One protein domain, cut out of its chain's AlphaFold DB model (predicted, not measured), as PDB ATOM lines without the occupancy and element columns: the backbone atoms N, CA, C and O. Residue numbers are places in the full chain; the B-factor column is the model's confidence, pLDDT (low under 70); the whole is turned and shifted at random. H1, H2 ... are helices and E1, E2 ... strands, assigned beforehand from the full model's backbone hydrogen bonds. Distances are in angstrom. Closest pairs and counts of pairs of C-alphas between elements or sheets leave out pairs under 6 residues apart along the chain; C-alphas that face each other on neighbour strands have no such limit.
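AT A GLANCE: This is residues 3 to 108 of the 171 residues of an uncharacterized protein of viral metagenome (UniProt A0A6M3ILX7). One long helix, H2, has a small head of strands at its first end, and a short helix, H3, crosses it near its middle after the chain folds back through residues 89 to 97. In the head, the sheet E4, E1, E5 has H1 on one face and the first part of H2, residues 57 to 67, on the other, making three layers; the hairpin E2 and E3 is a second small sheet, with E2 close by H1. The printed part has 106 residues, with three named helices and five named strands in the order E1, E2, E3, E4, H1, E5, H2, H3, a mixed class of helices and strands. Both sheets are antiparallel. The whole is loose, with a radius of gyration of the C-alphas of 16.4 A, and spans 54 by 32 by 17 A.

HOW THE PARTS SIT: E1, residues 3 to 5, is the inner strand between the edge strands E4, residues 28 to 31, and E5, residues 49 to 51. N 4 and O 29 are 2.9 A apart, and N 5 and O 49 are 2.8 A apart, both within hydrogen-bond range. E2, residues 12 to 16, and E3, residues 19 to 23, form a hairpin; N 14 and O 21 are within hydrogen-bond range at 2.8 A. H1, residues 33 to 43, is on the sheet E4, E1, E5 at a height of 7.5 A and runs along the strands, at 5 degrees to E5 on the local plane; it lies only just over E5, on which 3 of its C-alphas fall. The closest C-alphas of H1 and E2 are those of Cys 35 and Tyr 16, 6.3 A apart. E4, H1 and E5 form a split strand-helix-strand unit, two strands of one sheet joined through a helix, with E1 between them in the sheet, and its crossover is right-handed. H2, residues 57 to 88, is also on this sheet, its closest C-alphas to E5 being those of Gly 64 and Cys 49, 6.1 A apart. H2 touches H3, residues 98 to 107, with its residues 72 to 76 alone, at a steep tilt of 64 degrees, opposite ways; the closest C-alphas are those of Lys 72 and Tyr 103, 5.9 A apart. H1 and H2 are apart. In H1, H2 and H3 every O i to N i+4 pair is within hydrogen-bond range.

IN THESE COORDINATES: E1 begins at C-alpha 3, (292.084, 289.274, 158.845). E2 is 12.5 A long, E3 12.9 A and E4 9.6 A; E1 and E5 are 6.5 A each. H1 measures 15.0 A. H2 runs 46.4 A from C-alpha 57 at (283.263, 289.845, 166.226) to C-alpha 88 at (307.902, 261.823, 193.735). H3 measures 14.4 A and ends at C-alpha 107, (294.264, 283.786, 186.992).

THE WHOLE: The C-alphas farthest apart are those of Gly 54 and Gly 90, 55.3 A, and the outline is only just flat. The printed part has no cut, and no link is long. The mean pLDDT of the printed part is 90.6, and no printed residue is under 70.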
ATOM      1  N   THR A   3     291.880 288.393 157.695       92.38
ATOM      2  CA  THR A   3     292.084 289.274 158.845       92.38
ATOM      3  C   THR A   3     292.303 288.428 160.089       92.38
ATOM      4  O   THR A   3     291.430 287.653 160.481       92.38
ATOM      5  N   ILE A   4     293.465 288.577 160.720       93.19
ATOM      6  CA  ILE A   4     293.716 288.036 162.059       93.19
ATOM      7  C   ILE A   4     293.313 289.065 163.112       93.19
ATOM      8  O   ILE A   4     293.444 290.270 162.894       93.19
ATOM      9  N   PHE A   5     292.833 288.579 164.248       94.25
ATOM     10  CA  PHE A   5     292.319 289.374 165.355       94.25
ATOM     11  C   PHE A   5     292.838 288.834 166.681       94.25
ATOM     12  O   PHE A   5     292.771 287.629 166.939       94.25
ATOM     13  N   ASN A   6     293.331 289.731 167.528       95.44
ATOM     14  CA  ASN A   6     293.720 289.421 168.892       95.44
ATOM     15  C   ASN A   6     292.675 289.945 169.890       95.44
ATOM     16  O   ASN A   6     292.741 291.106 170.278       95.44
ATOM     17  N   PRO A   7     291.742 289.110 170.370       92.94
ATOM     18  CA  PRO A   7     290.784 289.516 171.401       92.94
ATOM     19  C   PRO A   7     291.338 289.460 172.834       92.94
ATOM     20  O   PRO A   7     290.589 289.679 173.787       92.94
ATOM     21  N   THR A   8     292.607 289.085 173.011       92.38
ATOM     22  CA  THR A   8     293.215 288.830 174.323       92.38
ATOM     23  C   THR A   8     293.952 290.056 174.849       92.38
ATOM     24  O   THR A   8     294.168 291.023 174.128       92.38
ATOM     25  N   ASN A   9     294.373 290.006 176.112       90.00
ATOM     26  CA  ASN A   9     295.209 291.026 176.747       90.00
ATOM     27  C   ASN A   9     296.716 290.852 176.475       90.00
ATOM     28  O   ASN A   9     297.524 291.624 176.990       90.00
ATOM     29  N   GLU A  10     297.114 289.850 175.687       88.19
ATOM     30  CA  GLU A  10     298.515 289.591 175.365       88.19
ATOM     31  C   GLU A  10     298.962 290.360 174.119       88.19
ATOM     32  O   GLU A  10     298.175 290.636 173.217       88.19
ATOM     33  N   VAL A  11     300.261 290.656 174.037       91.62
ATOM     34  CA  VAL A  11     300.894 291.133 172.801       91.62
ATOM     35  C   VAL A  11     301.522 289.939 172.091       91.62
ATOM     36  O   VAL A  11     302.467 289.330 172.601       91.62
ATOM     37  N   PHE A  12     301.039 289.620 170.892       91.00
ATOM     38  CA  PHE A  12     301.620 288.565 170.073       91.00
ATOM     39  C   PHE A  12     302.738 289.128 169.206       91.00
ATOM     40  O   PHE A  12     302.495 289.884 168.268       91.00
ATOM     41  N   LYS A  13     303.978 288.747 169.529       89.94
ATOM     42  CA  LYS A  13     305.158 288.976 168.689       89.94
ATOM     43  C   LYS A  13     305.399 287.721 167.864       89.94
ATOM     44  O   LYS A  13     305.701 286.670 168.422       89.94
ATOM     45  N   MET A  14     305.213 287.828 166.559       86.00
ATOM     46  CA  MET A  14     305.200 286.699 165.639       86.00
ATOM     47  C   MET A  14     306.133 286.976 164.466       86.00
ATOM     48  O   MET A  14     306.314 288.127 164.086       86.00
ATOM     49  N   VAL A  15     306.702 285.927 163.879       87.31
ATOM     50  CA  VAL A  15     307.601 286.045 162.725       87.31
ATOM     51  C   VAL A  15     307.136 285.072 161.654       87.31
ATOM     52  O   VAL A  15     306.957 283.889 161.933       87.31
ATOM     53  N   TYR A  16     306.950 285.557 160.428       85.81
ATOM     54  CA  TYR A  16     306.678 284.714 159.265       85.81
ATOM     55  C   TYR A  16     307.590 285.124 158.114       85.81
ATOM     56  O   TYR A  16     307.613 286.291 157.735       85.81
ATOM     57  N   ALA A  17     308.356 284.172 157.575       85.38
ATOM     58  CA  ALA A  17     309.285 284.403 156.463       85.38
ATOM     59  C   ALA A  17     310.245 285.602 156.673       85.38
ATOM     60  O   ALA A  17     310.569 286.319 155.732       85.38
ATOM     61  N   GLY A  18     310.691 285.834 157.916       84.88
ATOM     62  CA  GLY A  18     311.579 286.950 158.270       84.88
ATOM     63  C   GLY A  18     310.883 288.305 158.453       84.88
ATOM     64  O   GLY A  18     311.563 289.301 158.674       84.88
ATOM     65  N   ILE A  19     309.549 288.353 158.377       82.81
ATOM     66  CA  ILE A  19     308.755 289.557 158.634       82.81
ATOM     67  C   ILE A  19     308.207 289.499 160.057       82.81
ATOM     68  O   ILE A  19     307.433 288.596 160.400       82.81
ATOM     69  N   ASP A  20     308.568 290.498 160.857       86.44
ATOM     70  CA  ASP A  20     308.055 290.667 162.211       86.44
ATOM     71  C   ASP A  20     306.633 291.241 162.182       86.44
ATOM     72  O   ASP A  20     306.346 292.301 161.616       86.44
ATOM     73  N   VAL A  21     305.717 290.534 162.834       86.88
ATOM     74  CA  VAL A  21     304.329 290.935 163.025       86.88
ATOM     75  C   VAL A  21     304.064 291.038 164.516       86.88
ATOM     76  O   VAL A  21     304.076 290.044 165.238       86.88
ATOM     77  N   VAL A  22     303.788 292.253 164.979       91.31
ATOM     78  CA  VAL A  22     303.317 292.505 166.341       91.31
ATOM     79  C   VAL A  22     301.824 292.804 166.283       91.31
ATOM     80  O   VAL A  22     301.397 293.633 165.479       91.31
ATOM     81  N   LEU A  23     301.046 292.109 167.108       92.94
ATOM     82  CA  LEU A  23     299.606 292.300 167.239       92.94
ATOM     83  C   LEU A  23     299.268 292.520 168.717       92.94
ATOM     84  O   LEU A  23     299.454 291.618 169.537       92.94
ATOM     85  N   GLY A  24     298.834 293.730 169.063       92.88
ATOM     86  CA  GLY A  24     298.446 294.098 170.419       92.88
ATOM     87  C   GLY A  24     297.023 293.656 170.779       92.88
ATOM     88  O   GLY A  24     296.326 293.065 169.947       92.88
ATOM     89  N   PRO A  25     296.588 293.904 172.024       93.44
ATOM     90  CA  PRO A  25     295.230 293.625 172.481       93.44
ATOM     91  C   PRO A  25     294.177 294.375 171.663       93.44
ATOM     92  O   PRO A  25     294.255 295.589 171.513       93.44
ATOM     93  N   GLY A  26     293.178 293.661 171.156       92.12
ATOM     94  CA  GLY A  26     292.113 294.205 170.311       92.12
ATOM     95  C   GLY A  26     292.517 294.463 168.855       92.12
ATOM     96  O   GLY A  26     291.647 294.738 168.025       92.12
ATOM     97  N   ASP A  27     293.803 294.345 168.516       93.62
ATOM     98  CA  ASP A  27     294.285 294.684 167.182       93.62
ATOM     99  C   ASP A  27     293.848 293.661 166.134       93.62
ATOM    100  O   ASP A  27     293.748 292.449 166.370       93.62
ATOM    101  N   LYS A  28     293.659 294.177 164.918       93.00
ATOM    102  CA  LYS A  28     293.355 293.401 163.719       93.00
ATOM    103  C   LYS A  28     294.373 293.714 162.647       93.00
ATOM    104  O   LYS A  28     294.757 294.869 162.468       93.00
ATOM    105  N   LYS A  29     294.772 292.699 161.891       91.31
ATOM    106  CA  LYS A  29     295.697 292.890 160.778       91.31
ATOM    107  C   LYS A  29     295.303 292.021 159.587       91.31
ATOM    108  O   LYS A  29     295.116 290.818 159.768       91.31
ATOM    109  N   PRO A  30     295.184 292.592 158.378       91.38
ATOM    110  CA  PRO A  30     295.074 291.795 157.169       91.38
ATOM    111  C   PRO A  30     296.437 291.170 156.857       91.38
ATOM    112  O   PRO A  30     297.469 291.842 156.879       91.38
ATOM    113  N   VAL A  31     296.436 289.874 156.578       89.75
ATOM    114  CA  VAL A  31     297.618 289.094 156.211       89.75
ATOM    115  C   VAL A  31     297.291 288.175 155.035       89.75
ATOM    116  O   VAL A  31     296.130 287.867 154.748       89.75
ATOM    117  N   GLU A  32     298.322 287.748 154.315       90.56
ATOM    118  CA  GLU A  32     298.186 286.717 153.287       90.56
ATOM    119  C   GLU A  32     297.810 285.372 153.906       90.56
ATOM    120  O   GLU A  32     298.171 285.081 155.046       90.56
ATOM    121  N   ASP A  33     297.117 284.527 153.148       89.19
ATOM    122  CA  ASP A  33     296.505 283.312 153.687       89.19
ATOM    123  C   ASP A  33     297.552 282.318 154.227       89.19
ATOM    124  O   ASP A  33     297.351 281.700 155.272       89.19
ATOM    125  N   ALA A  34     298.714 282.214 153.571       88.56
ATOM    126  CA  ALA A  34     299.815 281.365 154.032       88.56
ATOM    127  C   ALA A  34     300.412 281.857 155.363       88.56
ATOM    128  O   ALA A  34     300.674 281.058 156.267       88.56
ATOM    129  N   CYS A  35     300.566 283.178 155.505       88.69
ATOM    130  CA  CYS A  35     300.998 283.818 156.743       88.69
ATOM    131  C   CYS A  35     299.947 283.615 157.843       88.69
ATOM    132  O   CYS A  35     300.278 283.143 158.929       88.69
ATOM    133  N   ALA A  36     298.668 283.865 157.541       89.56
ATOM    134  CA  ALA A  36     297.555 283.679 158.467       89.56
ATOM    135  C   ALA A  36     297.538 282.264 159.053       89.56
ATOM    136  O   ALA A  36     297.511 282.109 160.269       89.56
ATOM    137  N   ASN A  37     297.632 281.237 158.205       91.19
ATOM    138  CA  ASN A  37     297.627 279.841 158.640       91.19
ATOM    139  C   ASN A  37     298.803 279.518 159.567       91.19
ATOM    140  O   ASN A  37     298.629 278.841 160.579       91.19
ATOM    141  N   HIS A  38     299.998 280.028 159.261       91.56
ATOM    142  CA  HIS A  38     301.158 279.847 160.130       91.56
ATOM    143  C   HIS A  38     300.951 280.510 161.501       91.56
ATOM    144  O   HIS A  38     301.151 279.878 162.543       91.56
ATOM    145  N   LEU A  39     300.497 281.766 161.502       90.88
ATOM    146  CA  LEU A  39     300.257 282.537 162.719       90.88
ATOM    147  C   LEU A  39     299.147 281.921 163.579       90.88
ATOM    148  O   LEU A  39     299.319 281.774 164.789       90.88
ATOM    149  N   LEU A  40     298.043 281.497 162.961       92.25
ATOM    150  CA  LEU A  40     296.912 280.846 163.625       92.25
ATOM    151  C   LEU A  40     297.287 279.474 164.191       92.25
ATOM    152  O   LEU A  40     296.865 279.148 165.295       92.25
ATOM    153  N   ASN A  41     298.128 278.694 163.512       91.56
ATOM    154  CA  ASN A  41     298.613 277.426 164.064       91.56
ATOM    155  C   ASN A  41     299.509 277.638 165.291       91.56
ATOM    156  O   ASN A  41     299.442 276.872 166.250       91.56
ATOM    157  N   SER A  42     300.334 278.686 165.278       90.50
ATOM    158  CA  SER A  42     301.253 278.982 166.380       90.50
ATOM    159  C   SER A  42     300.557 279.637 167.585       90.50
ATOM    160  O   SER A  42     300.827 279.266 168.727       90.50
ATOM    161  N   HIS A  43     299.642 280.583 167.349       92.88
ATOM    162  CA  HIS A  43     299.046 281.436 168.389       92.88
ATOM    163  C   HIS A  43     297.536 281.233 168.581       92.88
ATOM    164  O   HIS A  43     296.953 281.793 169.509       92.88
ATOM    165  N   GLY A  44     296.887 280.397 167.769       91.31
ATOM    166  CA  GLY A  44     295.467 280.055 167.908       91.31
ATOM    167  C   GLY A  44     295.102 279.477 169.279       91.31
ATOM    168  O   GLY A  44     294.128 279.945 169.875       91.31
ATOM    169  N   PRO A  45     295.896 278.548 169.857       91.62
ATOM    170  CA  PRO A  45     295.676 278.079 171.225       91.62
ATOM    171  C   PRO A  45     295.779 279.196 172.268       91.62
ATOM    172  O   PRO A  45     295.083 279.156 173.275       91.62
ATOM    173  N   ARG A  46     296.600 280.222 172.012       91.69
ATOM    174  CA  ARG A  46     296.731 281.404 172.877       91.69
ATOM    175  C   ARG A  46     295.595 282.409 172.686       91.69
ATOM    176  O   ARG A  46     295.606 283.432 173.355       91.69
ATOM    177  N   GLY A  47     294.621 282.132 171.820       92.44
ATOM    178  CA  GLY A  47     293.435 282.963 171.624       92.44
ATOM    179  C   GLY A  47     293.434 283.807 170.352       92.44
ATOM    180  O   GLY A  47     292.455 284.519 170.138       92.44
ATOM    181  N   LEU A  48     294.456 283.712 169.489       94.25
ATOM    182  CA  LEU A  48     294.436 284.379 168.183       94.25
ATOM    183  C   LEU A  48     293.268 283.847 167.336       94.25
ATOM    184  O   LEU A  48     293.049 282.635 167.237       94.25
ATOM    185  N   CYS A  49     292.516 284.756 166.725       93.69
ATOM    186  CA  CYS A  49     291.334 284.437 165.939       93.69
ATOM    187  C   CYS A  49     291.496 284.866 164.481       93.69
ATOM    188  O   CYS A  49     292.171 285.843 164.166       93.69
ATOM    189  N   GLN A  50     290.822 284.138 163.598       93.50
ATOM    190  CA  GLN A  50     290.546 284.570 162.236       93.50
ATOM    191  C   GLN A  50     289.189 285.276 162.219       93.50
ATOM    192  O   GLN A  50     288.253 284.783 162.844       93.50
ATOM    193  N   LEU A  51     289.086 286.395 161.504       91.50
ATOM    194  CA  LEU A  51     287.818 287.047 161.191       91.50
ATOM    195  C   LEU A  51     287.470 286.805 159.724       91.50
ATOM    196  O   LEU A  51     288.265 287.111 158.829       91.50
ATOM    197  N   ILE A  52     286.277 286.268 159.488       87.38
ATOM    198  CA  ILE A  52     285.685 286.075 158.165       87.38
ATOM    199  C   ILE A  52     284.571 287.112 157.974       87.38
ATOM    200  O   ILE A  52     283.952 287.583 158.929       87.38
ATOM    201  N   TYR A  53     284.327 287.516 156.726       81.62
ATOM    202  CA  TYR A  53     283.238 288.435 156.408       81.62
ATOM    203  C   TYR A  53     281.890 287.870 156.886       81.62
ATOM    204  O   TYR A  53     281.511 286.765 156.501       81.62
ATOM    205  N   GLY A  54     281.173 288.646 157.704       82.56
ATOM    206  CA  GLY A  54     279.904 288.242 158.315       82.56
ATOM    207  C   GLY A  54     280.022 287.643 159.721       82.56
ATOM    208  O   GLY A  54     278.990 287.381 160.337       82.56
ATOM    209  N   ASP A  55     281.233 287.463 160.259       86.06
ATOM    210  CA  ASP A  55     281.406 287.010 161.640       86.06
ATOM    211  C   ASP A  55     280.937 288.065 162.650       86.06
ATOM    212  O   ASP A  55     281.257 289.252 162.555       86.06
ATOM    213  N   ALA A  56     280.233 287.604 163.686       89.56
ATOM    214  CA  ALA A  56     279.977 288.404 164.875       89.56
ATOM    215  C   ALA A  56     281.267 288.488 165.703       89.56
ATOM    216  O   ALA A  56     281.629 287.550 166.420       89.56
ATOM    217  N   GLU A  57     281.961 289.618 165.595       88.75
ATOM    218  CA  GLU A  57     283.263 289.845 166.226       88.75
ATOM    219  C   GLU A  57     283.257 289.575 167.734       88.75
ATOM    220  O   GLU A  57     284.182 288.950 168.245       88.75
ATOM    221  N   GLU A  58     282.189 289.961 168.435       90.88
ATOM    222  CA  GLU A  58     282.034 289.699 169.870       90.88
ATOM    223  C   GLU A  58     282.046 288.198 170.187       90.88
ATOM    224  O   GLU A  58     282.697 287.752 171.131       90.88
ATOM    225  N   VAL A  59     281.376 287.383 169.368       92.00
ATOM    226  CA  VAL A  59     281.314 285.927 169.561       92.00
ATOM    227  C   VAL A  59     282.684 285.299 169.321       92.00
ATOM    228  O   VAL A  59     283.121 284.438 170.090       92.00
ATOM    229  N   VAL A  60     283.379 285.725 168.265       91.94
ATOM    230  CA  VAL A  60     284.738 285.259 167.951       91.94
ATOM    231  C   VAL A  60     285.726 285.707 169.029       91.94
ATOM    232  O   VAL A  60     286.593 284.927 169.435       91.94
ATOM    233  N   GLY A  61     285.566 286.929 169.536       92.62
ATOM    234  CA  GLY A  61     286.378 287.492 170.602       92.62
ATOM    235  C   GLY A  61     286.226 286.726 171.909       92.62
ATOM    236  O   GLY A  61     287.224 286.260 172.458       92.62
ATOM    237  N   ASN A  62     284.989 286.482 172.342       93.94
ATOM    238  CA  ASN A  62     284.691 285.706 173.548       93.94
ATOM    239  C   ASN A  62     285.263 284.284 173.470       93.94
ATOM    240  O   ASN A  62     285.861 283.791 174.428       93.94
ATOM    241  N   LYS A  63     285.157 283.625 172.306       93.62
ATOM    242  CA  LYS A  63     285.789 282.314 172.079       93.62
ATOM    243  C   LYS A  63     287.316 282.388 172.161       93.62
ATOM    244  O   LYS A  63     287.937 281.496 172.733       93.62
ATOM    245  N   GLY A  64     287.929 283.430 171.599       93.62
ATOM    246  CA  GLY A  64     289.374 283.650 171.677       93.62
ATOM    247  C   GLY A  64     289.863 283.864 173.109       93.62
ATOM    248  O   GLY A  64     290.834 283.232 173.523       93.62
ATOM    249  N   GLN A  65     289.146 284.675 173.889       93.94
ATOM    250  CA  GLN A  65     289.426 284.904 175.308       93.94
ATOM    251  C   GLN A  65     289.280 283.625 176.136       93.94
ATOM    252  O   GLN A  65     290.158 283.322 176.943       93.94
ATOM    253  N   LEU A  66     288.233 282.831 175.891       94.88
ATOM    254  CA  LEU A  66     288.049 281.545 176.564       94.88
ATOM    255  C   LEU A  66     289.212 280.586 176.272       94.88
ATOM    256  O   LEU A  66     289.766 279.998 177.198       94.88
ATOM    257  N   ARG A  67     289.647 280.485 175.008       94.88
ATOM    258  CA  ARG A  67     290.825 279.677 174.643       94.88
ATOM    259  C   ARG A  67     292.096 280.167 175.330       94.88
ATOM    260  O   ARG A  67     292.865 279.348 175.822       94.88
ATOM    261  N   ASN A  68     292.309 281.483 175.403       95.31
ATOM    262  CA  ASN A  68     293.456 282.052 176.114       95.31
ATOM    263  C   ASN A  68     293.430 281.695 177.609       95.31
ATOM    264  O   ASN A  68     294.438 281.236 178.149       95.31
ATOM    265  N   TYR A  69     292.271 281.826 178.257       94.12
ATOM    266  CA  TYR A  69     292.075 281.429 179.649       94.12
ATOM    267  C   TYR A  69     292.398 279.940 179.871       94.12
ATOM    268  O   TYR A  69     293.184 279.588 180.755       94.12
ATOM    269  N   GLU A  70     291.850 279.055 179.037       94.69
ATOM    270  CA  GLU A  70     292.098 277.610 179.110       94.69
ATOM    271  C   GLU A  70     293.563 277.249 178.853       94.69
ATOM    272  O   GLU A  70     294.122 276.386 179.539       94.69
ATOM    273  N   PHE A  71     294.206 277.928 177.905       94.75
ATOM    274  CA  PHE A  71     295.627 277.773 177.627       94.75
ATOM    275  C   PHE A  71     296.464 278.123 178.857       94.75
ATOM    276  O   PHE A  71     297.231 277.278 179.323       94.75
ATOM    277  N   LYS A  72     296.275 279.318 179.433       93.88
ATOM    278  CA  LYS A  72     296.992 279.777 180.635       93.88
ATOM    279  C   LYS A  72     296.800 278.806 181.804       93.88
ATOM    280  O   LYS A  72     297.776 278.359 182.409       93.88
ATOM    281  N   LYS A  73     295.555 278.389 182.056       94.19
ATOM    282  CA  LYS A  73     295.215 277.404 183.095       94.19
ATOM    283  C   LYS A  73     295.920 276.066 182.868       94.19
ATOM    284  O   LYS A  73     296.464 275.486 183.806       94.19
ATOM    285  N   THR A  74     295.948 275.586 181.626       94.44
ATOM    286  CA  THR A  74     296.602 274.320 181.266       94.44
ATOM    287  C   THR A  74     298.116 274.398 181.450       94.44
ATOM    288  O   THR A  74     298.710 273.438 181.936       94.44
ATOM    289  N   GLN A  75     298.751 275.524 181.111       93.50
ATOM    290  CA  GLN A  75     300.189 275.723 181.323       93.50
ATOM    291  C   GLN A  75     300.552 275.648 182.812       93.50
ATOM    292  O   GLN A  75     301.469 274.915 183.184       93.50
ATOM    293  N   ILE A  76     299.786 276.328 183.670       92.50
ATOM    294  CA  ILE A  76     299.980 276.299 185.127       92.50
ATOM    295  C   ILE A  76     299.755 274.888 185.683       92.50
ATOM    296  O   ILE A  76     300.572 274.381 186.451       92.50
ATOM    297  N   ALA A  77     298.680 274.216 185.264       93.38
ATOM    298  CA  ALA A  77     298.379 272.859 185.710       93.38
ATOM    299  C   ALA A  77     299.484 271.867 185.314       93.38
ATOM    300  O   ALA A  77     299.934 271.084 186.147       93.38
ATOM    301  N   ARG A  78     299.965 271.928 184.065       94.12
ATOM    302  CA  ARG A  78     301.079 271.093 183.586       94.12
ATOM    303  C   ARG A  78     302.354 271.352 184.374       94.12
ATOM    304  O   ARG A  78     303.018 270.394 184.753       94.12
ATOM    305  N   TYR A  79     302.665 272.618 184.641       94.25
ATOM    306  CA  TYR A  79     303.809 272.992 185.466       94.25
ATOM    307  C   TYR A  79     303.712 272.380 186.871       94.25
ATOM    308  O   TYR A  79     304.658 271.738 187.326       94.25
ATOM    309  N   ASN A  80     302.552 272.501 187.524       91.69
ATOM    310  CA  ASN A  80     302.352 271.959 188.864       91.69
ATOM    311  C   ASN A  80     302.435 270.420 188.880       91.69
ATOM    312  O   ASN A  80     303.139 269.848 189.710       91.69
ATOM    313  N   ILE A  81     301.781 269.741 187.932       92.81
ATOM    314  CA  ILE A  81     301.836 268.274 187.808       92.81
ATOM    315  C   ILE A  81     303.272 267.801 187.571       92.81
ATOM    316  O   ILE A  81     303.722 266.853 188.214       92.81
ATOM    317  N   MET A  82     303.996 268.462 186.663       92.69
ATOM    318  CA  MET A  82     305.382 268.126 186.353       92.69
ATOM    319  C   MET A  82     306.247 268.217 187.605       92.69
ATOM    320  O   MET A  82     306.985 267.284 187.902       92.69
ATOM    321  N   ASN A  83     306.149 269.315 188.350       90.62
ATOM    322  CA  ASN A  83     306.918 269.478 189.572       90.62
ATOM    323  C   ASN A  83     306.545 268.392 190.603       90.62
ATOM    324  O   ASN A  83     307.443 267.686 191.063       90.62
ATOM    325  N   GLU A  84     305.262 268.133 190.890       89.25
ATOM    326  CA  GLU A  84     304.880 267.040 191.811       89.25
ATOM    327  C   GLU A  84     305.435 265.671 191.388       89.25
ATOM    328  O   GLU A  84     305.921 264.911 192.226       89.25
ATOM    329  N   GLN A  85     305.446 265.357 190.091       91.25
ATOM    330  CA  GLN A  85     306.075 264.129 189.598       91.25
ATOM    331  C   GLN A  85     307.586 264.113 189.856       91.25
ATOM    332  O   GLN A  85     308.124 263.089 190.278       91.25
ATOM    333  N   ARG A  86     308.278 265.242 189.655       89.69
ATOM    334  CA  ARG A  86     309.713 265.365 189.959       89.69
ATOM    335  C   ARG A  86     309.990 265.143 191.441       89.69
ATOM    336  O   ARG A  86     310.915 264.405 191.763       89.69
ATOM    337  N   LYS A  87     309.151 265.687 192.327       88.00
ATOM    338  CA  LYS A  87     309.214 265.440 193.774       88.00
ATOM    339  C   LYS A  87     309.083 263.956 194.106       88.00
ATOM    340  O   LYS A  87     309.902 263.435 194.856       88.00
ATOM    341  N   MET A  88     308.095 263.267 193.529       87.38
ATOM    342  CA  MET A  88     307.902 261.823 193.735       87.38
ATOM    343  C   MET A  88     309.098 260.993 193.249       87.38
ATOM    344  O   MET A  88     309.403 259.957 193.830       87.38
ATOM    345  N   GLN A  89     309.786 261.456 192.207       90.56
ATOM    346  CA  GLN A  89     310.966 260.805 191.631       90.56
ATOM    347  C   GLN A  89     312.287 261.231 192.299       90.56
ATOM    348  O   GLN A  89     313.353 260.809 191.859       90.56
ATOM    349  N   GLY A  90     312.247 262.084 193.333       84.06
ATOM    350  CA  GLY A  90     313.447 262.614 193.991       84.06
ATOM    351  C   GLY A  90     314.289 263.541 193.104       84.06
ATOM    352  O   GLY A  90     315.465 263.766 193.385       84.06
ATOM    353  N   MET A  91     313.716 264.071 192.022       84.31
ATOM    354  CA  MET A  91     314.378 265.014 191.125       84.31
ATOM    355  C   MET A  91     314.237 266.455 191.626       84.31
ATOM    356  O   MET A  91     313.252 266.825 192.264       84.31
ATOM    357  N   GLY A  92     315.216 267.296 191.282       82.62
ATOM    358  CA  GLY A  92     315.217 268.712 191.647       82.62
ATOM    359  C   GLY A  92     314.018 269.490 191.090       82.62
ATOM    360  O   GLY A  92     313.523 269.198 189.993       82.62
ATOM    361  N   TYR A  93     313.590 270.496 191.857       88.50
ATOM    362  CA  TYR A  93     312.539 271.444 191.491       88.50
ATOM    363  C   TYR A  93     312.922 272.264 190.257       88.50
ATOM    364  O   TYR A  93     314.066 272.704 190.133       88.50
ATOM    365  N   ILE A  94     311.952 272.513 189.377       88.25
ATOM    366  CA  ILE A  94     312.124 273.433 188.251       88.25
ATOM    367  C   ILE A  94     311.400 274.741 188.582       88.25
ATOM    368  O   ILE A  94     310.190 274.690 188.800       88.25
ATOM    369  N   PRO A  95     312.092 275.896 188.590       88.44
ATOM    370  CA  PRO A  95     311.458 277.185 188.836       88.44
ATOM    371  C   PRO A  95     310.502 277.597 187.706       88.44
ATOM    372  O   PRO A  95     310.722 277.237 186.546       88.44
ATOM    373  N   PRO A  96     309.451 278.378 188.018       91.31
ATOM    374  CA  PRO A  96     308.502 278.828 187.016       91.31
ATOM    375  C   PRO A  96     309.141 279.921 186.164       91.31
ATOM    376  O   PRO A  96     309.843 280.804 186.662       91.31
ATOM    377  N   THR A  97     308.855 279.890 184.870       90.81
ATOM    378  CA  THR A  97     309.227 280.959 183.942       90.81
ATOM    379  C   THR A  97     308.424 282.236 184.217       90.81
ATOM    380  O   THR A  97     307.353 282.203 184.830       90.81
ATOM    381  N   ASP A  98     308.906 283.381 183.733       89.06
ATOM    382  CA  ASP A  98     308.262 284.685 183.960       89.06
ATOM    383  C   ASP A  98     306.813 284.731 183.466       89.06
ATOM    384  O   ASP A  98     305.933 285.219 184.173       89.06
ATOM    385  N   TYR A  99     306.540 284.152 182.293       87.44
ATOM    386  CA  TYR A  99     305.188 284.099 181.737       87.44
ATOM    387  C   TYR A  99     304.249 283.215 182.575       87.44
ATOM    388  O   TYR A  99     303.091 283.569 182.761       87.44
ATOM    389  N   LEU A 100     304.736 282.100 183.140       90.12
ATOM    390  CA  LEU A 100     303.934 281.250 184.031       90.12
ATOM    391  C   LEU A 100     303.558 281.988 185.315       90.12
ATOM    392  O   LEU A 100     302.425 281.865 185.774       90.12
ATOM    393  N   ARG A 101     304.486 282.778 185.871       89.44
ATOM    394  CA  ARG A 101     304.210 283.632 187.034       89.44
ATOM    395  C   ARG A 101     303.154 284.684 186.714       89.44
ATOM    396  O   ARG A 101     302.219 284.847 187.489       89.44
ATOM    397  N   GLN A 102     303.266 285.348 185.565       90.12
ATOM    398  CA  GLN A 102     302.267 286.322 185.116       90.12
ATOM    399  C   GLN A 102     300.885 285.679 184.950       90.12
ATOM    400  O   GLN A 102     299.911 286.201 185.483       90.12
ATOM    401  N   TYR A 103     300.803 284.514 184.301       92.19
ATOM    402  CA  TYR A 103     299.547 283.778 184.136       92.19
ATOM    403  C   TYR A 103     298.939 283.345 185.471       92.19
ATOM    404  O   TYR A 103     297.728 283.416 185.650       92.19
ATOM    405  N   ALA A 104     299.766 282.904 186.415       88.75
ATOM    406  CA  ALA A 104     299.317 282.514 187.744       88.75
ATOM    407  C   ALA A 104     298.732 283.693 188.527       88.75
ATOM    408  O   ALA A 104     297.660 283.558 189.112       88.75
ATOM    409  N   VAL A 105     299.395 284.853 188.484       90.38
ATOM    410  CA  VAL A 105     298.905 286.093 189.104       90.38
ATOM    411  C   VAL A 105     297.603 286.553 188.451       90.38
ATOM    412  O   VAL A 105     296.653 286.872 189.156       90.38
ATOM    413  N   GLU A 106     297.536 286.541 187.120       87.69
ATOM    414  CA  GLU A 106     296.348 286.952 186.367       87.69
ATOM    415  C   GLU A 106     295.132 286.064 186.664       87.69
ATOM    416  O   GLU A 106     294.024 286.566 186.837       87.69
ATOM    417  N   LEU A 107     295.336 284.747 186.737       89.38
ATOM    418  CA  LEU A 107     294.264 283.786 186.992       89.38
ATOM    419  C   LEU A 107     293.995 283.541 188.484       89.38
ATOM    420  O   LEU A 107     293.064 282.808 188.815       89.38
ATOM    421  N   GLY A 108     294.811 284.098 189.384       85.69
ATOM    422  CA  GLY A 108     294.740 283.825 190.821       85.69
ATOM    423  C   GLY A 108     295.013 282.358 191.187       85.69
ATOM    424  O   GLY A 108     294.507 281.872 192.197       85.69
TER     425      GLY A 108